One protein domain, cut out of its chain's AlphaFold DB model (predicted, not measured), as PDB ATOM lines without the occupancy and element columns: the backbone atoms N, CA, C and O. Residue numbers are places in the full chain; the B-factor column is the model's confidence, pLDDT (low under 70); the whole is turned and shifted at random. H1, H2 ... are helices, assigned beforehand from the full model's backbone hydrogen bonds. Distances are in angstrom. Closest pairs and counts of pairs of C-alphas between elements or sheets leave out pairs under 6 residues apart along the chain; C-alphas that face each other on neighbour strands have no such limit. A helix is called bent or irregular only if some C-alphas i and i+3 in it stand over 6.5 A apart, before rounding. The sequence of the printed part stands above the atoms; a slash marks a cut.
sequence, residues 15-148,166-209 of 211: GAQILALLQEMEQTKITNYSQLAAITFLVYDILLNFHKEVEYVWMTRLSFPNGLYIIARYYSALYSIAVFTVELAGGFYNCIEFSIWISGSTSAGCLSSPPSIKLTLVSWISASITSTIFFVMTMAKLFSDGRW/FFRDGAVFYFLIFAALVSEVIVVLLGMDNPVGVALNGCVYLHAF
ATOM      1  N   GLY A  15     -46.418  36.966 -45.702       65.81
ATOM      2  CA  GLY A  15     -45.429  36.252 -44.887       65.81
ATOM      3  C   GLY A  15     -44.729  37.156 -43.867       65.81
ATOM      4  O   GLY A  15     -44.563  36.765 -42.714       65.81
ATOM      5  N   ALA A  16     -44.376  38.385 -44.263       66.31
ATOM      6  CA  ALA A  16     -43.786  39.377 -43.366       66.31
ATOM      7  C   ALA A  16     -44.764  39.822 -42.264       66.31
ATOM      8  O   ALA A  16     -44.361  39.958 -41.112       66.31
ATOM      9  N   GLN A  17     -46.052  39.983 -42.589       68.38
ATOM     10  CA  GLN A  17     -47.093  40.300 -41.606       68.38
ATOM     11  C   GLN A  17     -47.284  39.173 -40.582       68.38
ATOM     12  O   GLN A  17     -47.363  39.442 -39.388       68.38
ATOM     13  N   ILE A  18     -47.300  37.909 -41.020       66.88
ATOM     14  CA  ILE A  18     -47.417  36.755 -40.112       66.88
ATOM     15  C   ILE A  18     -46.193  36.651 -39.192       66.88
ATOM     16  O   ILE A  18     -46.342  36.383 -38.003       66.88
ATOM     17  N   LEU A  19     -44.987  36.893 -39.713       71.94
ATOM     18  CA  LEU A  19     -43.761  36.894 -38.911       71.94
ATOM     19  C   LEU A  19     -43.735  38.029 -37.882       71.94
ATOM     20  O   LEU A  19     -43.361  37.782 -36.738       71.94
ATOM     21  N   ALA A  20     -44.171  39.236 -38.253       67.62
ATOM     22  CA  ALA A  20     -44.282  40.358 -37.323       67.62
ATOM     23  C   ALA A  20     -45.255  40.038 -36.174       67.62
ATOM     24  O   ALA A  20     -44.922  40.237 -35.010       67.62
ATOM     25  N   LEU A  21     -46.405  39.431 -36.488       63.78
ATOM     26  CA  LEU A  21     -47.362  38.974 -35.477       63.78
ATOM     27  C   LEU A  21     -46.767  37.888 -34.569       63.78
ATOM     28  O   LEU A  21     -46.927  37.944 -33.354       63.78
ATOM     29  N   LEU A  22     -46.046  36.908 -35.126       70.12
ATOM     30  CA  LEU A  22     -45.376  35.868 -34.333       70.12
ATOM     31  C   LEU A  22     -44.345  36.459 -33.364       70.12
ATOM     32  O   LEU A  22     -44.280  36.023 -32.212       70.12
ATOM     33  N   GLN A  23     -43.584  37.464 -33.803       76.25
ATOM     34  CA  GLN A  23     -42.620  38.160 -32.955       76.25
ATOM     35  C   GLN A  23     -43.312  38.906 -31.812       76.25
ATOM     36  O   GLN A  23     -42.890  38.776 -30.667       76.25
ATOM     37  N   GLU A  24     -44.405  39.618 -32.081       62.19
ATOM     38  CA  GLU A  24     -45.182  40.299 -31.037       62.19
ATOM     39  C   GLU A  24     -45.730  39.317 -29.988       62.19
ATOM     40  O   GLU A  24     -45.678  39.584 -28.781       62.19
ATOM     41  N   MET A  25     -46.183  38.137 -30.423       66.19
ATOM     42  CA  MET A  25     -46.647  37.092 -29.508       66.19
ATOM     43  C   MET A  25     -45.516  36.535 -28.634       66.19
ATOM     44  O   MET A  25     -45.709  36.305 -27.439       66.19
ATOM     45  N   GLU A  26     -44.337  36.300 -29.205       74.00
ATOM     46  CA  GLU A  26     -43.189  35.778 -28.459       74.00
ATOM     47  C   GLU A  26     -42.674  36.793 -27.430       74.00
ATOM     48  O   GLU A  26     -42.459  36.437 -26.269       74.00
ATOM     49  N   GLN A  27     -42.566  38.067 -27.817       70.31
ATOM     50  CA  GLN A  27     -42.151  39.148 -26.917       70.31
ATOM     51  C   GLN A  27     -43.102  39.303 -25.725       70.31
ATOM     52  O   GLN A  27     -42.660  39.495 -24.589       70.31
ATOM     53  N   THR A  28     -44.405  39.145 -25.964       68.69
ATOM     54  CA  THR A  28     -45.419  39.189 -24.904       68.69
ATOM     55  C   THR A  28     -45.225  38.037 -23.915       68.69
ATOM     56  O   THR A  28     -45.157  38.254 -22.709       68.69
ATOM     57  N   LYS A  29     -45.030  36.803 -24.403       71.00
ATOM     58  CA  LYS A  29     -44.786  35.638 -23.531       71.00
ATOM     59  C   LYS A  29     -43.545  35.815 -22.659       71.00
ATOM     60  O   LYS A  29     -43.598  35.548 -21.458       71.00
ATOM     61  N   ILE A  30     -42.440  36.266 -23.252       76.00
ATOM     62  CA  ILE A  30     -41.171  36.466 -22.540       76.00
ATOM     63  C   ILE A  30     -41.341  37.501 -21.425       76.00
ATOM     64  O   ILE A  30     -40.942  37.241 -20.287       76.00
ATOM     65  N   THR A  31     -41.979  38.632 -21.728       75.69
ATOM     66  CA  THR A  31     -42.252  39.692 -20.748       75.69
ATOM     67  C   THR A  31     -43.061  39.151 -19.570       75.69
ATOM     68  O   THR A  31     -42.660  39.315 -18.418       75.69
ATOM     69  N   ASN A  32     -44.114  38.388 -19.842       72.56
ATOM     70  CA  ASN A  32     -45.020  37.876 -18.817       72.56
ATOM     71  C   ASN A  32     -44.355  36.859 -17.891       72.56
ATOM     72  O   ASN A  32     -44.502  36.923 -16.668       72.56
ATOM     73  N   TYR A  33     -43.588  35.928 -18.461       81.31
ATOM     74  CA  TYR A  33     -42.815  34.983 -17.663       81.31
ATOM     75  C   TYR A  33     -41.748  35.695 -16.833       81.31
ATOM     76  O   TYR A  33     -41.536  35.331 -15.676       81.31
ATOM     77  N   SER A  34     -41.112  36.734 -17.382       85.12
ATOM     78  CA  SER A  34     -40.125  37.531 -16.649       85.12
ATOM     79  C   SER A  34     -40.751  38.288 -15.471       85.12
ATOM     80  O   SER A  34     -40.189  38.291 -14.376       85.12
ATOM     81  N   GLN A  35     -41.948  38.850 -15.653       81.88
ATOM     82  CA  GLN A  35     -42.684  39.577 -14.623       81.88
ATOM     83  C   GLN A  35     -43.156  38.630 -13.515       81.88
ATOM     84  O   GLN A  35     -42.958  38.923 -12.336       81.88
ATOM     85  N   LEU A  36     -43.694  37.458 -13.871       84.88
ATOM     86  CA  LEU A  36     -44.071  36.440 -12.889       84.88
ATOM     87  C   LEU A  36     -42.850  35.932 -12.109       84.88
ATOM     88  O   LEU A  36     -42.919  35.783 -10.886       84.88
ATOM     89  N   ALA A  37     -41.724  35.694 -12.790       89.00
ATOM     90  CA  ALA A  37     -40.474  35.317 -12.137       89.00
ATOM     91  C   ALA A  37     -40.006  36.410 -11.164       89.00
ATOM     92  O   ALA A  37     -39.676  36.104 -10.019       89.00
ATOM     93  N   ALA A  38     -40.048  37.683 -11.570       88.56
ATOM     94  CA  ALA A  38     -39.689  38.814 -10.719       88.56
ATOM     95  C   ALA A  38     -40.593  38.920  -9.479       88.56
ATOM     96  O   ALA A  38     -40.087  39.056  -8.364       88.56
ATOM     97  N   ILE A  39     -41.915  38.788  -9.644       88.31
ATOM     98  CA  ILE A  39     -42.876  38.761  -8.530       88.31
ATOM     99  C   ILE A  39     -42.573  37.588  -7.594       88.31
ATOM    100  O   ILE A  39     -42.520  37.768  -6.380       88.31
ATOM    101  N   THR A  40     -42.325  36.400  -8.147       90.81
ATOM    102  CA  THR A  40     -42.018  35.193  -7.369       90.81
ATOM    103  C   THR A  40     -40.752  35.379  -6.540       90.81
ATOM    104  O   THR A  40     -40.767  35.096  -5.345       90.81
ATOM    105  N   PHE A  41     -39.673  35.902  -7.133       92.69
ATOM    106  CA  PHE A  41     -38.439  36.191  -6.404       92.69
ATOM    107  C   PHE A  41     -38.643  37.238  -5.311       92.69
ATOM    108  O   PHE A  41     -38.154  37.053  -4.200       92.69
ATOM    109  N   LEU A  42     -39.388  38.305  -5.596       89.50
ATOM    110  CA  LEU A  42     -39.645  39.374  -4.635       89.50
ATOM    111  C   LEU A  42     -40.483  38.885  -3.445       89.50
ATOM    112  O   LEU A  42     -40.158  39.171  -2.295       89.50
ATOM    113  N   VAL A  43     -41.528  38.094  -3.704       90.69
ATOM    114  CA  VAL A  43     -42.337  37.460  -2.653       90.69
ATOM    115  C   VAL A  43     -41.496  36.469  -1.854       90.69
ATOM    116  O   VAL A  43     -41.545  36.476  -0.626       90.69
ATOM    117  N   TYR A  44     -40.693  35.647  -2.527       91.19
ATOM    118  CA  TYR A  44     -39.816  34.682  -1.872       91.19
ATOM    119  C   TYR A  44     -38.803  35.361  -0.939       91.19
ATOM    120  O   TYR A  44     -38.626  34.942   0.205       91.19
ATOM    121  N   ASP A  45     -38.190  36.451  -1.397       91.38
ATOM    122  CA  ASP A  45     -37.255  37.254  -0.615       91.38
ATOM    123  C   ASP A  45     -37.934  37.900   0.610       91.38
ATOM    124  O   ASP A  45     -37.368  37.885   1.707       91.38
ATOM    125  N   ILE A  46     -39.175  38.387   0.470       90.06
ATOM    126  CA  ILE A  46     -39.982  38.880   1.602       90.06
ATOM    127  C   ILE A  46     -40.240  37.754   2.609       90.06
ATOM    128  O   ILE A  46     -40.020  37.946   3.803       90.06
ATOM    129  N   LEU A  47     -40.655  36.568   2.154       92.56
ATOM    130  CA  LEU A  47     -40.951  35.432   3.037       92.56
ATOM    131  C   LEU A  47     -39.717  34.961   3.816       92.56
ATOM    132  O   LEU A  47     -39.819  34.685   5.012       92.56
ATOM    133  N   LEU A  48     -38.548  34.905   3.170       90.81
ATOM    134  CA  LEU A  48     -37.296  34.514   3.824       90.81
ATOM    135  C   LEU A  48     -36.850  35.507   4.901       90.81
ATOM    136  O   LEU A  48     -36.313  35.104   5.934       90.81
ATOM    137  N   ASN A  49     -37.047  36.803   4.664       88.06
ATOM    138  CA  ASN A  49     -36.612  37.841   5.594       88.06
ATOM    139  C   ASN A  49     -37.678  38.216   6.626       88.06
ATOM    140  O   ASN A  49     -37.335  38.835   7.633       88.06
ATOM    141  N   PHE A  50     -38.927  37.782   6.441       88.50
ATOM    142  CA  PHE A  50     -40.062  38.146   7.287       88.50
ATOM    143  C   PHE A  50     -39.794  37.928   8.779       88.50
ATOM    144  O   PHE A  50     -40.061  38.805   9.595       88.50
ATOM    145  N   HIS A  51     -39.193  36.792   9.146       86.12
ATOM    146  CA  HIS A  51     -38.875  36.495  10.545       86.12
ATOM    147  C   HIS A  51     -37.944  37.547  11.173       86.12
ATOM    148  O   HIS A  51     -38.209  38.038  12.269       86.12
ATOM    149  N   LYS A  52     -36.893  37.943  10.446       84.31
ATOM    150  CA  LYS A  52     -35.931  38.961  10.893       84.31
ATOM    151  C   LYS A  52     -36.545  40.361  10.868       84.31
ATOM    152  O   LYS A  52     -36.262  41.179  11.735       84.31
ATOM    153  N   GLU A  53     -37.388  40.649   9.883       87.06
ATOM    154  CA  GLU A  53     -38.071  41.938   9.774       87.06
ATOM    155  C   GLU A  53     -39.022  42.182  10.939       87.06
ATOM    156  O   GLU A  53     -39.039  43.283  11.487       87.06
ATOM    157  N   VAL A  54     -39.777  41.165  11.353       85.75
ATOM    158  CA  VAL A  54     -40.687  41.292  12.493       85.75
ATOM    159  C   VAL A  54     -39.903  41.636  13.762       85.75
ATOM    160  O   VAL A  54     -40.267  42.572  14.473       85.75
ATOM    161  N   GLU A  55     -38.788  40.947  14.008       84.69
ATOM    162  CA  GLU A  55     -37.952  41.164  15.193       84.69
ATOM    163  C   GLU A  55     -37.252  42.535  15.191       84.69
ATOM    164  O   GLU A  55     -37.301  43.257  16.189       84.69
ATOM    165  N   TYR A  56     -36.634  42.935  14.075       80.75
ATOM    166  CA  TYR A  56     -35.782  44.131  14.030       80.75
ATOM    167  C   TYR A  56     -36.483  45.401  13.539       80.75
ATOM    168  O   TYR A  56     -36.078  46.508  13.901       80.75
ATOM    169  N   VAL A  57     -37.525  45.285  12.716       83.19
ATOM    170  CA  VAL A  57     -38.168  46.432  12.056       83.19
ATOM    171  C   VAL A  57     -39.561  46.697  12.625       83.19
ATOM    172  O   VAL A  57     -39.882  47.852  12.894       83.19
ATOM    173  N   TRP A  58     -40.378  45.660  12.840       79.75
ATOM    174  CA  TRP A  58     -41.774  45.839  13.272       79.75
ATOM    175  C   TRP A  58     -41.906  46.012  14.787       79.75
ATOM    176  O   TRP A  58     -42.735  46.793  15.248       79.75
ATOM    177  N   MET A  59     -41.079  45.310  15.564       77.81
ATOM    178  CA  MET A  59     -41.079  45.391  17.030       77.81
ATOM    179  C   MET A  59     -40.249  46.566  17.574       77.81
ATOM    180  O   MET A  59     -40.254  46.830  18.778       77.81
ATOM    181  N   THR A  60     -39.544  47.303  16.711       78.06
ATOM    182  CA  THR A  60     -38.804  48.509  17.100       78.06
ATOM    183  C   THR A  60     -39.662  49.764  16.946       78.06
ATOM    184  O   THR A  60     -40.665  49.785  16.234       78.06
ATOM    185  N   ARG A  61     -39.302  50.858  17.637       74.50
ATOM    186  CA  ARG A  61     -40.001  52.140  17.447       74.50
ATOM    187  C   ARG A  61     -39.882  52.552  15.978       74.50
ATOM    188  O   ARG A  61     -38.765  52.691  15.483       74.50
ATOM    189  N   LEU A  62     -41.023  52.778  15.320       66.88
ATOM    190  CA  LEU A  62     -41.107  53.254  13.937       66.88
ATOM    191  C   LEU A  62     -40.273  54.528  13.763       66.88
ATOM    192  O   LEU A  62     -40.684  55.628  14.127       66.88
ATOM    193  N   SER A  63     -39.074  54.357  13.218       71.44
ATOM    194  CA  SER A  63     -38.208  55.443  12.787       71.44
ATOM    195  C   SER A  63     -38.441  55.714  11.300       71.44
ATOM    196  O   SER A  63     -38.897  54.840  10.561       71.44
ATOM    197  N   PHE A  64     -38.126  56.927  10.843       69.19
ATOM    198  CA  PHE A  64     -38.274  57.315   9.437       69.19
ATOM    199  C   PHE A  64     -37.673  56.300   8.432       69.19
ATOM    200  O   PHE A  64     -38.379  55.928   7.494       69.19
ATOM    201  N   PRO A  65     -36.426  55.806   8.598       70.00
ATOM    202  CA  PRO A  65     -35.860  54.825   7.669       70.00
ATOM    203  C   PRO A  65     -36.578  53.467   7.706       70.00
ATOM    204  O   PRO A  65     -36.757  52.860   6.654       70.00
ATOM    205  N   ASN A  66     -37.061  53.023   8.871       66.19
ATOM    206  CA  ASN A  66     -37.793  51.755   9.002       66.19
ATOM    207  C   ASN A  66     -39.155  51.816   8.293       66.19
ATOM    208  O   ASN A  66     -39.544  50.876   7.605       66.19
ATOM    209  N   GLY A  67     -39.863  52.945   8.414       76.50
ATOM    210  CA  GLY A  67     -41.126  53.164   7.707       76.50
ATOM    211  C   GLY A  67     -40.944  53.226   6.190       76.50
ATOM    212  O   GLY A  67     -41.692  52.585   5.455       76.50
ATOM    213  N   LEU A  68     -39.916  53.938   5.713       75.62
ATOM    214  CA  LEU A  68     -39.610  54.019   4.281       75.62
ATOM    215  C   LEU A  68     -39.229  52.651   3.702       75.62
ATOM    216  O   LEU A  68     -39.643  52.326   2.594       75.62
ATOM    217  N   TYR A  69     -38.490  51.842   4.464       78.50
ATOM    218  CA  TYR A  69     -38.137  50.476   4.092       78.50
ATOM    219  C   TYR A  69     -39.373  49.580   3.913       78.50
ATOM    220  O   TYR A  69     -39.512  48.931   2.876       78.50
ATOM    221  N   ILE A  70     -40.307  49.596   4.876       82.00
ATOM    222  CA  ILE A  70     -41.562  48.830   4.784       82.00
ATOM    223  C   ILE A  70     -42.391  49.306   3.588       82.00
ATOM    224  O   ILE A  70     -42.859  48.485   2.801       82.00
ATOM    225  N   ILE A  71     -42.545  50.622   3.411       81.12
ATOM    226  CA  ILE A  71     -43.300  51.169   2.281       81.12
ATOM    227  C   ILE A  71     -42.654  50.725   0.970       81.12
ATOM    228  O   ILE A  71     -43.337  50.128   0.154       81.12
ATOM    229  N   ALA A  72     -41.352  50.930   0.781       78.69
ATOM    230  CA  ALA A  72     -40.678  50.574  -0.464       78.69
ATOM    231  C   ALA A  72     -40.823  49.081  -0.809       78.69
ATOM    232  O   ALA A  72     -41.102  48.749  -1.960       78.69
ATOM    233  N   ARG A  73     -40.693  48.186   0.181       83.94
ATOM    234  CA  ARG A  73     -40.736  46.732  -0.039       83.94
ATOM    235  C   ARG A  73     -42.156  46.210  -0.274       83.94
ATOM    236  O   ARG A  73     -42.407  45.528  -1.267       83.94
ATOM    237  N   TYR A  74     -43.102  46.554   0.600       86.12
ATOM    238  CA  TYR A  74     -44.468  46.026   0.530       86.12
ATOM    239  C   TYR A  74     -45.338  46.752  -0.497       86.12
ATOM    240  O   TYR A  74     -46.155  46.108  -1.152       86.12
ATOM    241  N   TYR A  75     -45.151  48.061  -0.700       82.56
ATOM    242  CA  TYR A  75     -45.846  48.783  -1.770       82.56
ATOM    243  C   TYR A  75     -45.418  48.267  -3.142       82.56
ATOM    244  O   TYR A  75     -46.274  48.040  -3.990       82.56
ATOM    245  N   SER A  76     -44.117  48.020  -3.346       81.94
ATOM    246  CA  SER A  76     -43.613  47.440  -4.595       81.94
ATOM    247  C   SER A  76     -44.204  46.052  -4.847       81.94
ATOM    248  O   SER A  76     -44.696  45.799  -5.944       81.94
ATOM    249  N   ALA A  77     -44.244  45.186  -3.829       85.44
ATOM    250  CA  ALA A  77     -44.864  43.866  -3.942       85.44
ATOM    251  C   ALA A  77     -46.349  43.950  -4.317       85.44
ATOM    252  O   ALA A  77     -46.794  43.305  -5.265       85.44
ATOM    253  N   LEU A  78     -47.112  44.771  -3.589       85.69
ATOM    254  CA  LEU A  78     -48.543  44.951  -3.820       85.69
ATOM    255  C   LEU A  78     -48.828  45.540  -5.201       85.69
ATOM    256  O   LEU A  78     -49.741  45.074  -5.874       85.69
ATOM    257  N   TYR A  79     -48.041  46.525  -5.635       83.88
ATOM    258  CA  TYR A  79     -48.177  47.133  -6.954       83.88
ATOM    259  C   TYR A  79     -47.900  46.119  -8.067       83.88
ATOM    260  O   TYR A  79     -48.741  45.950  -8.943       83.88
ATOM    261  N   SER A  80     -46.782  45.388  -8.008       82.06
ATOM    262  CA  SER A  80     -46.434  44.396  -9.035       82.06
ATOM    263  C   SER A  80     -47.462  43.264  -9.126       82.06
ATOM    264  O   SER A  80     -47.825  42.856 -10.226       82.06
ATOM    265  N   ILE A  81     -47.986  42.793  -7.987       86.12
ATOM    266  CA  ILE A  81     -49.056  41.785  -7.951       86.12
ATOM    267  C   ILE A  81     -50.361  42.352  -8.525       86.12
ATOM    268  O   ILE A  81     -51.023  41.675  -9.306       86.12
ATOM    269  N   ALA A  82     -50.736  43.580  -8.157       82.00
ATOM    270  CA  ALA A  82     -51.962  44.217  -8.636       82.00
ATOM    271  C   ALA A  82     -51.921  44.518 -10.141       82.00
ATOM    272  O   ALA A  82     -52.921  44.338 -10.830       82.00
ATOM    273  N   VAL A  83     -50.776  44.954 -10.668       79.56
ATOM    274  CA  VAL A  83     -50.592  45.165 -12.110       79.56
ATOM    275  C   VAL A  83     -50.726  43.839 -12.854       79.56
ATOM    276  O   VAL A  83     -51.534  43.740 -13.771       79.56
ATOM    277  N   PHE A  84     -50.039  42.794 -12.388       81.00
ATOM    278  CA  PHE A  84     -50.111  41.471 -13.002       81.00
ATOM    279  C   PHE A  84     -51.534  40.881 -12.982       81.00
ATOM    280  O   PHE A  84     -51.984  40.297 -13.967       81.00
ATOM    281  N   THR A  85     -52.294  41.059 -11.894       77.81
ATOM    282  CA  THR A  85     -53.686  40.578 -11.826       77.81
ATOM    283  C   THR A  85     -54.625  41.356 -12.746       77.81
ATOM    284  O   THR A  85     -55.512  40.755 -13.356       77.81
ATOM    285  N   VAL A  86     -54.425  42.669 -12.891       77.25
ATOM    286  CA  VAL A  86     -55.182  43.505 -13.835       77.25
ATOM    287  C   VAL A  86     -54.864  43.127 -15.280       77.25
ATOM    288  O   VAL A  86     -55.784  43.032 -16.089       77.25
ATOM    289  N   GLU A  87     -53.600  42.864 -15.605       73.06
ATOM    290  CA  GLU A  87     -53.174  42.433 -16.941       73.06
ATOM    291  C   GLU A  87     -53.748  41.061 -17.309       73.06
ATOM    292  O   GLU A  87     -54.271  40.891 -18.409       73.06
ATOM    293  N   LEU A  88     -53.761  40.107 -16.374       72.56
ATOM    294  CA  LEU A  88     -54.408  38.807 -16.577       72.56
ATOM    295  C   LEU A  88     -55.923  38.932 -16.790       72.56
ATOM    296  O   LEU A  88     -56.475  38.304 -17.694       72.56
ATOM    297  N   ALA A  89     -56.604  39.747 -15.980       73.69
ATOM    298  CA  ALA A  89     -58.046  39.960 -16.105       73.69
ATOM    299  C   ALA A  89     -58.411  40.703 -17.404       73.69
ATOM    300  O   ALA A  89     -59.376  40.339 -18.079       73.69
ATOM    301  N   GLY A  90     -57.622  41.714 -17.777       68.56
ATOM    302  CA  GLY A  90     -57.753  42.432 -19.044       68.56
ATOM    303  C   GLY A  90     -57.486  41.525 -20.244       68.56
ATOM    304  O   GLY A  90     -58.249  41.549 -21.207       68.56
ATOM    305  N   GLY A  91     -56.471  40.661 -20.155       68.06
ATOM    306  CA  GLY A  91     -56.181  39.639 -21.158       68.06
ATOM    307  C   GLY A  91     -57.337  38.657 -21.348       68.06
ATOM    308  O   GLY A  91     -57.743  38.415 -22.484       68.06
ATOM    309  N   PHE A  92     -57.935  38.179 -20.244       67.31
ATOM    310  CA  PHE A  92     -59.134  37.326 -20.249       67.31
ATOM    311  C   PHE A  92     -60.284  37.929 -21.042       67.31
ATOM    312  O   PHE A  92     -60.839  37.304 -21.946       67.31
ATOM    313  N   TYR A  93     -60.602  39.172 -20.710       64.88
ATOM    314  CA  TYR A  93     -61.690  39.904 -21.325       64.88
ATOM    315  C   TYR A  93     -61.444  40.158 -22.821       64.88
ATOM    316  O   TYR A  93     -62.277  39.788 -23.651       64.88
ATOM    317  N   ASN A  94     -60.271  40.695 -23.167       65.50
ATOM    318  CA  ASN A  94     -59.889  40.992 -24.549       65.50
ATOM    319  C   ASN A  94     -59.904  39.733 -25.429       65.50
ATOM    320  O   ASN A  94     -60.271  39.795 -26.602       65.50
ATOM    321  N   CYS A  95     -59.542  38.577 -24.865       68.12
ATOM    322  CA  CYS A  95     -59.527  37.337 -25.622       68.12
ATOM    323  C   CYS A  95     -60.915  36.769 -25.904       68.12
ATOM    324  O   CYS A  95     -61.172  36.255 -26.997       68.12
ATOM    325  N   ILE A  96     -61.826  36.879 -24.936       68.56
ATOM    326  CA  ILE A  96     -63.228  36.511 -25.130       68.56
ATOM    327  C   ILE A  96     -63.849  37.397 -26.211       68.56
ATOM    328  O   ILE A  96     -64.490  36.879 -27.123       68.56
ATOM    329  N   GLU A  97     -63.618  38.711 -26.156       63.12
ATOM    330  CA  GLU A  97     -64.132  39.653 -27.153       63.12
ATOM    331  C   GLU A  97     -63.600  39.340 -28.563       63.12
ATOM    332  O   GLU A  97     -64.378  39.238 -29.514       63.12
ATOM    333  N   PHE A  98     -62.295  39.072 -28.691       64.88
ATOM    334  CA  PHE A  98     -61.677  38.675 -29.958       64.88
ATOM    335  C   PHE A  98     -62.240  37.353 -30.501       64.88
ATOM    336  O   PHE A  98     -62.556  37.247 -31.685       64.88
ATOM    337  N   SER A  99     -62.426  36.357 -29.627       65.56
ATOM    338  CA  SER A  99     -62.985  35.042 -29.978       65.56
ATOM    339  C   SER A  99     -64.443  35.130 -30.447       65.56
ATOM    340  O   SER A  99     -64.874  34.404 -31.347       65.56
ATOM    341  N   ILE A 100     -65.217  36.045 -29.861       64.94
ATOM    342  CA  ILE A 100     -66.595  36.330 -30.273       64.94
ATOM    343  C   ILE A 100     -66.609  37.059 -31.624       64.94
ATOM    344  O   ILE A 100     -67.417  36.716 -32.488       64.94
ATOM    345  N   TRP A 101     -65.693  38.008 -31.834       60.41
ATOM    346  CA  TRP A 101     -65.557  38.751 -33.088       60.41
ATOM    347  C   TRP A 101     -65.215  37.840 -34.281       60.41
ATOM    348  O   TRP A 101     -65.897  37.906 -35.304       60.41
ATOM    349  N   ILE A 102     -64.247  36.922 -34.140       61.59
ATOM    350  CA  ILE A 102     -63.903  35.950 -35.203       61.59
ATOM    351  C   ILE A 102     -65.038  34.958 -35.497       61.59
ATOM    352  O   ILE A 102     -65.126  34.432 -36.605       61.59
ATOM    353  N   SER A 103     -65.918  34.713 -34.522       65.44
ATOM    354  CA  SER A 103     -67.050  33.786 -34.654       65.44
ATOM    355  C   SER A 103     -68.266  34.416 -35.351       65.44
ATOM    356  O   SER A 103     -69.274  33.741 -35.555       65.44
ATOM    357  N   GLY A 104     -68.184  35.693 -35.750       59.59
ATOM    358  CA  GLY A 104     -69.211  36.367 -36.551       59.59
ATOM    359  C   GLY A 104     -70.482  36.756 -35.784       59.59
ATOM    360  O   GLY A 104     -71.487  37.104 -36.404       59.59
ATOM    361  N   SER A 105     -70.469  36.718 -34.449       59.41
ATOM    362  CA  SER A 105     -71.629  37.043 -33.612       59.41
ATOM    363  C   SER A 105     -71.771  38.562 -33.444       59.41
ATOM    364  O   SER A 105     -71.004  39.203 -32.727       59.41
ATOM    365  N   THR A 106     -72.791  39.161 -34.060       50.50
ATOM    366  CA  THR A 106     -73.120  40.600 -33.987       50.50
ATOM    367  C   THR A 106     -73.749  41.019 -32.648       50.50
ATOM    368  O   THR A 106     -74.781  41.686 -32.615       50.50
ATOM    369  N   SER A 107     -73.150  40.638 -31.519       54.84
ATOM    370  CA  SER A 107     -73.568  41.082 -30.183       54.84
ATOM    371  C   SER A 107     -72.410  41.705 -29.402       54.84
ATOM    372  O   SER A 107     -72.232  41.433 -28.222       54.84
ATOM    373  N   ALA A 108     -71.631  42.571 -30.050       51.00
ATOM    374  CA  ALA A 108     -70.595  43.380 -29.400       51.00
ATOM    375  C   ALA A 108     -71.159  44.595 -28.619       51.00
ATOM    376  O   ALA A 108     -70.413  45.479 -28.221       51.00
ATOM    377  N   GLY A 109     -72.483  44.689 -28.429       50.44
ATOM    378  CA  GLY A 109     -73.121  45.906 -27.908       50.44
ATOM    379  C   GLY A 109     -73.372  45.970 -26.397       50.44
ATOM    380  O   GLY A 109     -73.469  47.073 -25.871       50.44
ATOM    381  N   CYS A 110     -73.520  44.839 -25.690       52.91
ATOM    382  CA  CYS A 110     -74.132  44.864 -24.344       52.91
ATOM    383  C   CYS A 110     -73.426  44.066 -23.238       52.91
ATOM    384  O   CYS A 110     -73.853  44.174 -22.089       52.91
ATOM    385  N   LEU A 111     -72.375  43.287 -23.514       43.00
ATOM    386  CA  LEU A 111     -71.623  42.618 -22.446       43.00
ATOM    387  C   LEU A 111     -70.302  43.342 -22.188       43.00
ATOM    388  O   LEU A 111     -69.273  43.017 -22.766       43.00
ATOM    389  N   SER A 112     -70.399  44.288 -21.249       39.50
ATOM    390  CA  SER A 112     -69.309  44.965 -20.543       39.50
ATOM    391  C   SER A 112     -68.484  45.895 -21.420       39.50
ATOM    392  O   SER A 112     -67.862  45.463 -22.372       39.50
ATOM    393  N   SER A 113     -68.432  47.182 -21.079       44.19
ATOM    394  CA  SER A 113     -67.380  48.054 -21.599       44.19
ATOM    395  C   SER A 113     -66.014  47.435 -21.275       44.19
ATOM    396  O   SER A 113     -65.848  46.980 -20.134       44.19
ATOM    397  N   PRO A 114     -65.028  47.474 -22.191       48.97
ATOM    398  CA  PRO A 114     -63.643  47.208 -21.823       48.97
ATOM    399  C   PRO A 114     -63.294  48.059 -20.595       48.97
ATOM    400  O   PRO A 114     -63.839  49.172 -20.463       48.97
ATOM    401  N   PRO A 115     -62.419  47.587 -19.678       50.78
ATOM    402  CA  PRO A 115     -61.867  48.471 -18.664       50.78
ATOM    403  C   PRO A 115     -61.377  49.693 -19.420       50.78
ATOM    404  O   PRO A 115     -60.602  49.581 -20.370       50.78
ATOM    405  N   SER A 116     -61.978  50.842 -19.112       52.88
ATOM    406  CA  SER A 116     -61.817  52.022 -19.944       52.88
ATOM    407  C   SER A 116     -60.321  52.241 -20.100       52.88
ATOM    408  O   SER A 116     -59.633  52.242 -19.091       52.88
ATOM    409  N   ILE A 117     -59.807  52.445 -21.312       55.25
ATOM    410  CA  ILE A 117     -58.391  52.797 -21.548       55.25
ATOM    411  C   ILE A 117     -57.917  53.929 -20.617       55.25
ATOM    412  O   ILE A 117     -56.755  54.025 -20.242       55.25
ATOM    413  N   LYS A 118     -58.867  54.748 -20.157       57.34
ATOM    414  CA  LYS A 118     -58.710  55.733 -19.088       57.34
ATOM    415  C   LYS A 118     -58.155  55.151 -17.779       57.34
ATOM    416  O   LYS A 118     -57.354  55.815 -17.151       57.34
ATOM    417  N   LEU A 119     -58.557  53.959 -17.350       59.34
ATOM    418  CA  LEU A 119     -58.156  53.316 -16.096       59.34
ATOM    419  C   LEU A 119     -56.708  52.799 -16.139       59.34
ATOM    420  O   LEU A 119     -55.967  53.006 -15.181       59.34
ATOM    421  N   THR A 120     -56.286  52.191 -17.253       63.00
ATOM    422  CA  THR A 120     -54.884  51.792 -17.493       63.00
ATOM    423  C   THR A 120     -53.984  53.007 -17.695       63.00
ATOM    424  O   THR A 120     -52.915  53.098 -17.100       63.00
ATOM    425  N   LEU A 121     -54.448  54.015 -18.434       62.12
ATOM    426  CA  LEU A 121     -53.733  55.284 -18.564       62.12
ATOM    427  C   LEU A 121     -53.582  55.986 -17.200       62.12
ATOM    428  O   LEU A 121     -52.512  56.493 -16.871       62.12
ATOM    429  N   VAL A 122     -54.624  55.971 -16.360       68.12
ATOM    430  CA  VAL A 122     -54.590  56.528 -14.997       68.12
ATOM    431  C   VAL A 122     -53.620  55.762 -14.090       68.12
ATOM    432  O   VAL A 122     -52.918  56.396 -13.296       68.12
ATOM    433  N   SER A 123     -53.517  54.432 -14.199       69.00
ATOM    434  CA  SER A 123     -52.555  53.661 -13.398       69.00
ATOM    435  C   SER A 123     -51.104  53.975 -13.788       69.00
ATOM    436  O   SER A 123     -50.263  54.158 -12.911       69.00
ATOM    437  N   TRP A 124     -50.816  54.159 -15.076       64.19
ATOM    438  CA  TRP A 124     -49.474  54.504 -15.561       64.19
ATOM    439  C   TRP A 124     -49.077  55.951 -15.251       64.19
ATOM    440  O   TRP A 124     -47.944  56.226 -14.840       64.19
ATOM    441  N   ILE A 125     -50.027  56.882 -15.360       77.44
ATOM    442  CA  ILE A 125     -49.825  58.279 -14.960       77.44
ATOM    443  C   ILE A 125     -49.586  58.365 -13.450       77.44
ATOM    444  O   ILE A 125     -48.644  59.026 -13.013       77.44
ATOM    445  N   SER A 126     -50.388  57.672 -12.638       77.31
ATOM    446  CA  SER A 126     -50.208  57.683 -11.180       77.31
ATOM    447  C   SER A 126     -48.892  57.033 -10.744       77.31
ATOM    448  O   SER A 126     -48.232  57.559  -9.845       77.31
ATOM    449  N   ALA A 127     -48.449  55.964 -11.412       72.69
ATOM    450  CA  ALA A 127     -47.143  55.349 -11.177       72.69
ATOM    451  C   ALA A 127     -45.986  56.303 -11.519       72.69
ATOM    452  O   ALA A 127     -45.057  56.468 -10.724       72.69
ATOM    453  N   SER A 128     -46.083  57.012 -12.646       75.94
ATOM    454  CA  SER A 128     -45.089  58.007 -13.075       75.94
ATOM    455  C   SER A 128     -44.987  59.174 -12.091       75.94
ATOM    456  O   SER A 128     -43.889  59.584 -11.701       75.94
ATOM    457  N   ILE A 129     -46.135  59.675 -11.625       82.94
ATOM    458  CA  ILE A 129     -46.204  60.729 -10.607       82.94
ATOM    459  C   ILE A 129     -45.586  60.233  -9.296       82.94
ATOM    460  O   ILE A 129     -44.725  60.905  -8.734       82.94
ATOM    461  N   THR A 130     -45.959  59.038  -8.837       79.00
ATOM    462  CA  THR A 130     -45.464  58.456  -7.581       79.00
ATOM    463  C   THR A 130     -43.944  58.280  -7.604       79.00
ATOM    464  O   THR A 130     -43.258  58.691  -6.666       79.00
ATOM    465  N   SER A 131     -43.398  57.756  -8.702       75.06
ATOM    466  CA  SER A 131     -41.954  57.589  -8.899       75.06
ATOM    467  C   SER A 131     -41.213  58.934  -8.892       75.06
ATOM    468  O   SER A 131     -40.184  59.087  -8.232       75.06
ATOM    469  N   THR A 132     -41.784  59.954  -9.539       83.38
ATOM    470  CA  THR A 132     -41.232  61.319  -9.544       83.38
ATOM    471  C   THR A 132     -41.234  61.942  -8.155       83.38
ATOM    472  O   THR A 132     -40.234  62.525  -7.736       83.38
ATOM    473  N   ILE A 133     -42.320  61.779  -7.397       82.88
ATOM    474  CA  ILE A 133     -42.416  62.292  -6.029       82.88
ATOM    475  C   ILE A 133     -41.392  61.592  -5.133       82.88
ATOM    476  O   ILE A 133     -40.684  62.275  -4.399       82.88
ATOM    477  N   PHE A 134     -41.240  60.265  -5.205       76.00
ATOM    478  CA  PHE A 134     -40.228  59.562  -4.410       76.00
ATOM    479  C   PHE A 134     -38.802  59.966  -4.778       76.00
ATOM    480  O   PHE A 134     -37.994  60.177  -3.871       76.00
ATOM    481  N   PHE A 135     -38.495  60.149  -6.064       81.81
ATOM    482  CA  PHE A 135     -37.189  60.642  -6.504       81.81
ATOM    483  C   PHE A 135     -36.915  62.053  -5.965       81.81
ATOM    484  O   PHE A 135     -35.881  62.287  -5.338       81.81
ATOM    485  N   VAL A 136     -37.870  62.976  -6.117       81.94
ATOM    486  CA  VAL A 136     -37.749  64.359  -5.633       81.94
ATOM    487  C   VAL A 136     -37.683  64.414  -4.110       81.94
ATOM    488  O   VAL A 136     -36.863  65.152  -3.581       81.94
ATOM    489  N   MET A 137     -38.477  63.624  -3.386       72.69
ATOM    490  CA  MET A 137     -38.412  63.545  -1.923       72.69
ATOM    491  C   MET A 137     -37.086  62.961  -1.450       72.69
ATOM    492  O   MET A 137     -36.511  63.473  -0.496       72.69
ATOM    493  N   THR A 138     -36.572  61.929  -2.119       76.31
ATOM    494  CA  THR A 138     -35.263  61.342  -1.805       76.31
ATOM    495  C   THR A 138     -34.159  62.371  -2.013       76.31
ATOM    496  O   THR A 138     -33.327  62.570  -1.131       76.31
ATOM    497  N   MET A 139     -34.212  63.099  -3.126       72.81
ATOM    498  CA  MET A 139     -33.269  64.156  -3.464       72.81
ATOM    499  C   MET A 139     -33.361  65.336  -2.483       72.81
ATOM    500  O   MET A 139     -32.368  65.745  -1.885       72.81
ATOM    501  N   ALA A 140     -34.568  65.848  -2.241       71.12
ATOM    502  CA  ALA A 140     -34.828  66.959  -1.335       71.12
ATOM    503  C   ALA A 140     -34.477  66.612   0.115       71.12
ATOM    504  O   ALA A 140     -33.919  67.446   0.817       71.12
ATOM    505  N   LYS A 141     -34.745  65.381   0.566       66.88
ATOM    506  CA  LYS A 141     -34.356  64.907   1.896       66.88
ATOM    507  C   LYS A 141     -32.840  64.770   2.013       66.88
ATOM    508  O   LYS A 141     -32.300  65.147   3.041       66.88
ATOM    509  N   LEU A 142     -32.141  64.337   0.964       62.09
ATOM    510  CA  LEU A 142     -30.676  64.312   0.953       62.09
ATOM    511  C   LEU A 142     -30.076  65.726   1.063       62.09
ATOM    512  O   LEU A 142     -29.105  65.945   1.786       62.09
ATOM    513  N   PHE A 143     -30.688  66.700   0.386       65.38
ATOM    514  CA  PHE A 143     -30.296  68.108   0.472       65.38
ATOM    515  C   PHE A 143     -30.737  68.787   1.781       65.38
ATOM    516  O   PHE A 143     -30.075  69.726   2.210       65.38
ATOM    517  N   SER A 144     -31.809  68.305   2.422       57.16
ATOM    518  CA  SER A 144     -32.412  68.866   3.645       57.16
ATOM    519  C   SER A 144     -31.827  68.288   4.943       57.16
ATOM    520  O   SER A 144     -31.457  69.046   5.840       57.16
ATOM    521  N   ASP A 145     -31.645  66.963   5.036       56.28
ATOM    522  CA  ASP A 145     -30.861  66.324   6.111       56.28
ATOM    523  C   ASP A 145     -29.373  66.719   6.000       56.28
ATOM    524  O   ASP A 145     -28.631  66.725   6.988       56.28
ATOM    525  N   GLY A 146     -28.959  67.180   4.815       49.62
ATOM    526  CA  GLY A 146     -27.797  68.029   4.624       49.62
ATOM    527  C   GLY A 146     -27.992  69.415   5.246       49.62
ATOM    528  O   GLY A 146     -28.304  70.391   4.573       49.62
ATOM    529  N   ARG A 147     -27.683  69.571   6.535       49.03
ATOM    530  CA  ARG A 147     -27.305  70.891   7.067       49.03
ATOM    531  C   ARG A 147     -25.936  71.283   6.503       49.03
ATOM    532  O   ARG A 147     -24.914  71.176   7.178       49.03
ATOM    533  N   TRP A 148     -25.913  71.725   5.246       50.47
ATOM    534  CA  TRP A 148     -24.721  72.178   4.532       50.47
ATOM    535  C   TRP A 148     -24.205  73.499   5.128       50.47
ATOM    536  O   TRP A 148     -24.464  74.587   4.622       50.47
ATOM    537  N   PHE A 166     -22.773  56.212  -7.182       67.44
ATOM    538  CA  PHE A 166     -24.110  55.699  -6.889       67.44
ATOM    539  C   PHE A 166     -25.227  56.687  -7.256       67.44
ATOM    540  O   PHE A 166     -26.243  56.279  -7.807       67.44
ATOM    541  N   PHE A 167     -25.038  57.990  -7.013       64.44
ATOM    542  CA  PHE A 167     -26.025  59.012  -7.378       64.44
ATOM    543  C   PHE A 167     -26.080  59.301  -8.872       64.44
ATOM    544  O   PHE A 167     -27.170  59.431  -9.428       64.44
ATOM    545  N   ARG A 168     -24.919  59.407  -9.524       71.25
ATOM    546  CA  ARG A 168     -24.844  59.575 -10.976       71.25
ATOM    547  C   ARG A 168     -25.511  58.392 -11.665       71.25
ATOM    548  O   ARG A 168     -26.349  58.585 -12.537       71.25
ATOM    549  N   ASP A 169     -25.170  57.189 -11.225       71.12
ATOM    550  CA  ASP A 169     -25.620  55.953 -11.840       71.12
ATOM    551  C   ASP A 169     -27.119  55.743 -11.527       71.12
ATOM    552  O   ASP A 169     -27.909  55.518 -12.439       71.12
ATOM    553  N   GLY A 170     -27.563  55.965 -10.283       74.81
ATOM    554  CA  GLY A 170     -28.971  55.866  -9.878       74.81
ATOM    555  C   GLY A 170     -29.903  56.900 -10.527       74.81
ATOM    556  O   GLY A 170     -31.018  56.557 -10.921       74.81
ATOM    557  N   ALA A 171     -29.456  58.150 -10.701       78.31
ATOM    558  CA  ALA A 171     -30.229  59.163 -11.421       78.31
ATOM    559  C   ALA A 171     -30.353  58.817 -12.912       78.31
ATOM    560  O   ALA A 171     -31.438  58.934 -13.475       78.31
ATOM    561  N   VAL A 172     -29.272  58.337 -13.540       78.88
ATOM    562  CA  VAL A 172     -29.299  57.876 -14.937       78.88
ATOM    563  C   VAL A 172     -30.291  56.724 -15.113       78.88
ATOM    564  O   VAL A 172     -31.109  56.782 -16.027       78.88
ATOM    565  N   PHE A 173     -30.302  55.732 -14.214       73.12
ATOM    566  CA  PHE A 173     -31.298  54.652 -14.248       73.12
ATOM    567  C   PHE A 173     -32.735  55.172 -14.135       73.12
ATOM    568  O   PHE A 173     -33.593  54.754 -14.911       73.12
ATOM    569  N   TYR A 174     -32.999  56.116 -13.227       79.00
ATOM    570  CA  TYR A 174     -34.321  56.734 -13.107       79.00
ATOM    571  C   TYR A 174     -34.751  57.441 -14.403       79.00
ATOM    572  O   TYR A 174     -35.863  57.219 -14.876       79.00
ATOM    573  N   PHE A 175     -33.874  58.247 -15.015       81.06
ATOM    574  CA  PHE A 175     -34.194  58.955 -16.259       81.06
ATOM    575  C   PHE A 175     -34.424  58.011 -17.442       81.06
ATOM    576  O   PHE A 175     -35.314  58.267 -18.250       81.06
ATOM    577  N   LEU A 176     -33.664  56.917 -17.536       75.56
ATOM    578  CA  LEU A 176     -33.859  55.900 -18.572       75.56
ATOM    579  C   LEU A 176     -35.215  55.199 -18.424       75.56
ATOM    580  O   LEU A 176     -35.946  55.077 -19.405       75.56
ATOM    581  N   ILE A 177     -35.580  54.805 -17.200       75.06
ATOM    582  CA  ILE A 177     -36.883  54.186 -16.912       75.06
ATOM    583  C   ILE A 177     -38.017  55.181 -17.179       75.06
ATOM    584  O   ILE A 177     -39.003  54.834 -17.817       75.06
ATOM    585  N   PHE A 178     -37.872  56.437 -16.753       80.12
ATOM    586  CA  PHE A 178     -38.863  57.480 -17.013       80.12
ATOM    587  C   PHE A 178     -39.057  57.733 -18.516       80.12
ATOM    588  O   PHE A 178     -40.190  57.832 -18.978       80.12
ATOM    589  N   ALA A 179     -37.973  57.793 -19.296       80.25
ATOM    590  CA  ALA A 179     -38.044  57.962 -20.745       80.25
ATOM    591  C   ALA A 179     -38.722  56.769 -21.436       80.25
ATOM    592  O   ALA A 179     -39.543  56.978 -22.330       80.25
ATOM    593  N   ALA A 180     -38.428  55.540 -20.998       74.06
ATOM    594  CA  ALA A 180     -39.097  54.338 -21.484       74.06
ATOM    595  C   ALA A 180     -40.607  54.387 -21.194       74.06
ATOM    596  O   ALA A 180     -41.405  54.284 -22.121       74.06
ATOM    597  N   LEU A 181     -41.007  54.689 -19.956       72.00
ATOM    598  CA  LEU A 181     -42.421  54.803 -19.573       72.00
ATOM    599  C   LEU A 181     -43.158  55.901 -20.356       72.00
ATOM    600  O   LEU A 181     -44.289  55.709 -20.796       72.00
ATOM    601  N   VAL A 182     -42.515  57.049 -20.589       80.44
ATOM    602  CA  VAL A 182     -43.080  58.114 -21.433       80.44
ATOM    603  C   VAL A 182     -43.223  57.648 -22.883       80.44
ATOM    604  O   VAL A 182     -44.232  57.952 -23.517       80.44
ATOM    605  N   SER A 183     -42.253  56.897 -23.409       76.88
ATOM    606  CA  SER A 183     -42.332  56.353 -24.765       76.88
ATOM    607  C   SER A 183     -43.487  55.364 -24.918       76.88
ATOM    608  O   SER A 183     -44.213  55.446 -25.905       76.88
ATOM    609  N   GLU A 184     -43.740  54.523 -23.915       66.31
ATOM    610  CA  GLU A 184     -44.876  53.602 -23.923       66.31
ATOM    611  C   GLU A 184     -46.210  54.363 -23.873       66.31
ATOM    612  O   GLU A 184     -47.120  54.059 -24.644       66.31
ATOM    613  N   VAL A 185     -46.318  55.425 -23.063       72.62
ATOM    614  CA  VAL A 185     -47.506  56.302 -23.047       72.62
ATOM    615  C   VAL A 185     -47.729  56.964 -24.409       72.62
ATOM    616  O   VAL A 185     -48.858  57.011 -24.892       72.62
ATOM    617  N   ILE A 186     -46.668  57.461 -25.053       75.88
ATOM    618  CA  ILE A 186     -46.749  58.086 -26.380       75.88
ATOM    619  C   ILE A 186     -47.184  57.061 -27.433       75.88
ATOM    620  O   ILE A 186     -48.067  57.358 -28.231       75.88
ATOM    621  N   VAL A 187     -46.612  55.855 -27.425       68.31
ATOM    622  CA  VAL A 187     -46.975  54.782 -28.362       68.31
ATOM    623  C   VAL A 187     -48.435  54.372 -28.188       68.31
ATOM    624  O   VAL A 187     -49.136  54.216 -29.180       68.31
ATOM    625  N   VAL A 188     -48.936  54.279 -26.955       65.38
ATOM    626  CA  VAL A 188     -50.352  53.973 -26.687       65.38
ATOM    627  C   VAL A 188     -51.276  55.113 -27.135       65.38
ATOM    628  O   VAL A 188     -52.341  54.854 -27.694       65.38
ATOM    629  N   LEU A 189     -50.876  56.373 -26.938       67.19
ATOM    630  CA  LEU A 189     -51.641  57.540 -27.395       67.19
ATOM    631  C   LEU A 189     -51.662  57.678 -28.926       67.19
ATOM    632  O   LEU A 189     -52.653  58.156 -29.474       67.19
ATOM    633  N   LEU A 190     -50.589  57.274 -29.612       63.88
ATOM    634  CA  LEU A 190     -50.475  57.327 -31.074       63.88
ATOM    635  C   LEU A 190     -50.990  56.052 -31.768       63.88
ATOM    636  O   LEU A 190     -51.345  56.103 -32.939       63.88
ATOM    637  N   GLY A 191     -51.045  54.918 -31.068       56.84
ATOM    638  CA  GLY A 191     -51.453  53.603 -31.576       56.84
ATOM    639  C   GLY A 191     -52.956  53.317 -31.497       56.84
ATOM    640  O   GLY A 191     -53.357  52.159 -31.603       56.84
ATOM    641  N   MET A 192     -53.793  54.347 -31.318       51.47
ATOM    642  CA  MET A 192     -55.254  54.235 -31.169       51.47
ATOM    643  C   MET A 192     -55.989  53.622 -32.384       51.47
ATOM    644  O   MET A 192     -57.197  53.404 -32.305       51.47
ATOM    645  N   ASP A 193     -55.285  53.297 -33.473       50.06
ATOM    646  CA  ASP A 193     -55.879  52.879 -34.747       50.06
ATOM    647  C   ASP A 193     -55.939  51.354 -34.979       50.06
ATOM    648  O   ASP A 193     -56.568  50.926 -35.948       50.06
ATOM    649  N   ASN A 194     -55.330  50.507 -34.129       53.12
ATOM    650  CA  ASN A 194     -55.302  49.051 -34.367       53.12
ATOM    651  C   ASN A 194     -55.812  48.206 -33.175       53.12
ATOM    652  O   ASN A 194     -55.022  47.569 -32.471       53.12
ATOM    653  N   PRO A 195     -57.141  48.151 -32.948       52.50
ATOM    654  CA  PRO A 195     -57.756  47.409 -31.837       52.50
ATOM    655  C   PRO A 195     -57.438  45.903 -31.853       52.50
ATOM    656  O   PRO A 195     -57.461  45.244 -30.814       52.50
ATOM    657  N   VAL A 196     -57.073  45.365 -33.021       51.31
ATOM    658  CA  VAL A 196     -56.709  43.957 -33.221       51.31
ATOM    659  C   VAL A 196     -55.408  43.588 -32.492       51.31
ATOM    660  O   VAL A 196     -55.320  42.499 -31.929       51.31
ATOM    661  N   GLY A 197     -54.423  44.493 -32.430       52.31
ATOM    662  CA  GLY A 197     -53.143  44.237 -31.753       52.31
ATOM    663  C   GLY A 197     -53.278  44.147 -30.229       52.31
ATOM    664  O   GLY A 197     -52.687  43.275 -29.595       52.31
ATOM    665  N   VAL A 198     -54.131  44.990 -29.638       54.28
ATOM    666  CA  VAL A 198     -54.420  44.976 -28.193       54.28
ATOM    667  C   VAL A 198     -55.190  43.709 -27.799       54.28
ATOM    668  O   VAL A 198     -54.904  43.098 -26.768       54.28
ATOM    669  N   ALA A 199     -56.130  43.277 -28.646       54.75
ATOM    670  CA  ALA A 199     -56.926  42.075 -28.420       54.75
ATOM    671  C   ALA A 199     -56.096  40.779 -28.540       54.75
ATOM    672  O   ALA A 199     -56.200  39.889 -27.693       54.75
ATOM    673  N   LEU A 200     -55.203  40.709 -29.538       55.22
ATOM    674  CA  LEU A 200     -54.245  39.610 -29.705       55.22
ATOM    675  C   LEU A 200     -53.258  39.524 -28.534       55.22
ATOM    676  O   LEU A 200     -53.029  38.431 -28.020       55.22
ATOM    677  N   ASN A 201     -52.731  40.659 -28.063       56.94
ATOM    678  CA  ASN A 201     -51.844  40.708 -26.898       56.94
ATOM    679  C   ASN A 201     -52.539  40.144 -25.639       56.94
ATOM    680  O   ASN A 201     -51.981  39.299 -24.938       56.94
ATOM    681  N   GLY A 202     -53.814  40.491 -25.428       60.19
ATOM    682  CA  GLY A 202     -54.630  39.937 -24.343       60.19
ATOM    683  C   GLY A 202     -54.837  38.415 -24.411       60.19
ATOM    684  O   GLY A 202     -54.667  37.728 -23.402       60.19
ATOM    685  N   CYS A 203     -55.134  37.866 -25.597       59.09
ATOM    686  CA  CYS A 203     -55.214  36.411 -25.796       59.09
ATOM    687  C   CYS A 203     -53.889  35.694 -25.529       59.09
ATOM    688  O   CYS A 203     -53.875  34.614 -24.940       59.09
ATOM    689  N   VAL A 204     -52.768  36.284 -25.949       62.53
ATOM    690  CA  VAL A 204     -51.432  35.719 -25.725       62.53
ATOM    691  C   VAL A 204     -51.083  35.716 -24.240       62.53
ATOM    692  O   VAL A 204     -50.527  34.729 -23.759       62.53
ATOM    693  N   TYR A 205     -51.462  36.771 -23.509       60.88
ATOM    694  CA  TYR A 205     -51.317  36.849 -22.055       60.88
ATOM    695  C   TYR A 205     -51.965  35.651 -21.355       60.88
ATOM    696  O   TYR A 205     -51.342  35.039 -20.494       60.88
ATOM    697  N   LEU A 206     -53.176  35.260 -21.758       61.19
ATOM    698  CA  LEU A 206     -53.855  34.085 -21.205       61.19
ATOM    699  C   LEU A 206     -53.224  32.764 -21.622       61.19
ATOM    700  O   LEU A 206     -52.975  31.914 -20.772       61.19
ATOM    701  N   HIS A 207     -52.971  32.581 -22.920       62.12
ATOM    702  CA  HIS A 207     -52.466  31.315 -23.458       62.12
ATOM    703  C   HIS A 207     -51.035  31.004 -22.999       62.12
ATOM    704  O   HIS A 207     -50.592  29.860 -23.066       62.12
ATOM    705  N   ALA A 208     -50.288  32.014 -22.542       59.38
ATOM    706  CA  ALA A 208     -48.997  31.823 -21.890       59.38
ATOM    707  C   ALA A 208     -49.119  31.147 -20.507       59.38
ATOM    708  O   ALA A 208     -48.169  30.503 -20.064       59.38
ATOM    709  N   PHE A 209     -50.262  31.279 -19.825       53.97
ATOM    710  CA  PHE A 209     -50.457  30.802 -18.449       53.97
ATOM    711  C   PHE A 209     -51.512  29.701 -18.294       53.97
ATOM    712  O   PHE A 209     -51.452  28.956 -17.317       53.97
TER     713      PHE A 209
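This is residues 15 to 148 and 166 to 209 of the 211 residues of an uncharacterized protein of Armillaria solidipes (UniProt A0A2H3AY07). Four long helices form two loosely joined pairs, H1a crossing H2 and H3 alongside H4, with short H5 packed across H2 and on H1a. The 178 printed residues hold five named helices, H1 to H5, and no named strand: all helix, loose, radius of gyration of the C-alphas 20.8 A, spans 67 by 36 by 34 A.

H1, residues 15 to 58, assigned as one helix by its hydrogen bonds, is bent, with C-alphas 48 and 51 7.2 A apart; its arms are H1a, 15 to 48, and H1b, 51 to 58. Residues 35 to 43 of H1a alone touch H2, residues 64 to 102, closest C-alphas Ile 39 and Ser 80, 6.7 A. H5, residues 195 to 207, touches H2, closest C-alphas Gly 91 and Gly 202, 3.6 A. H3, residues 117 to 145, touches H4, residues 166 to 190, closest C-alphas Ser 128 and Phe 178, 7.4 A. In H1a, H1b, H2, H3, H4 and H5 every O i to N i+4 pair is within hydrogen-bond range.

H1a, 49.4 A, begins at C-alpha 15 (-45.429, 36.252, -44.887); H2 measures 55.7 A; H5 ends at C-alpha 207 (-52.466, 31.315, -23.458).

Residues 149 to 165 are cut out, C-alphas 148 and 166 20.1 A apart. H2 to H3 is a long link. pLDDT is under 70 in 81 residues.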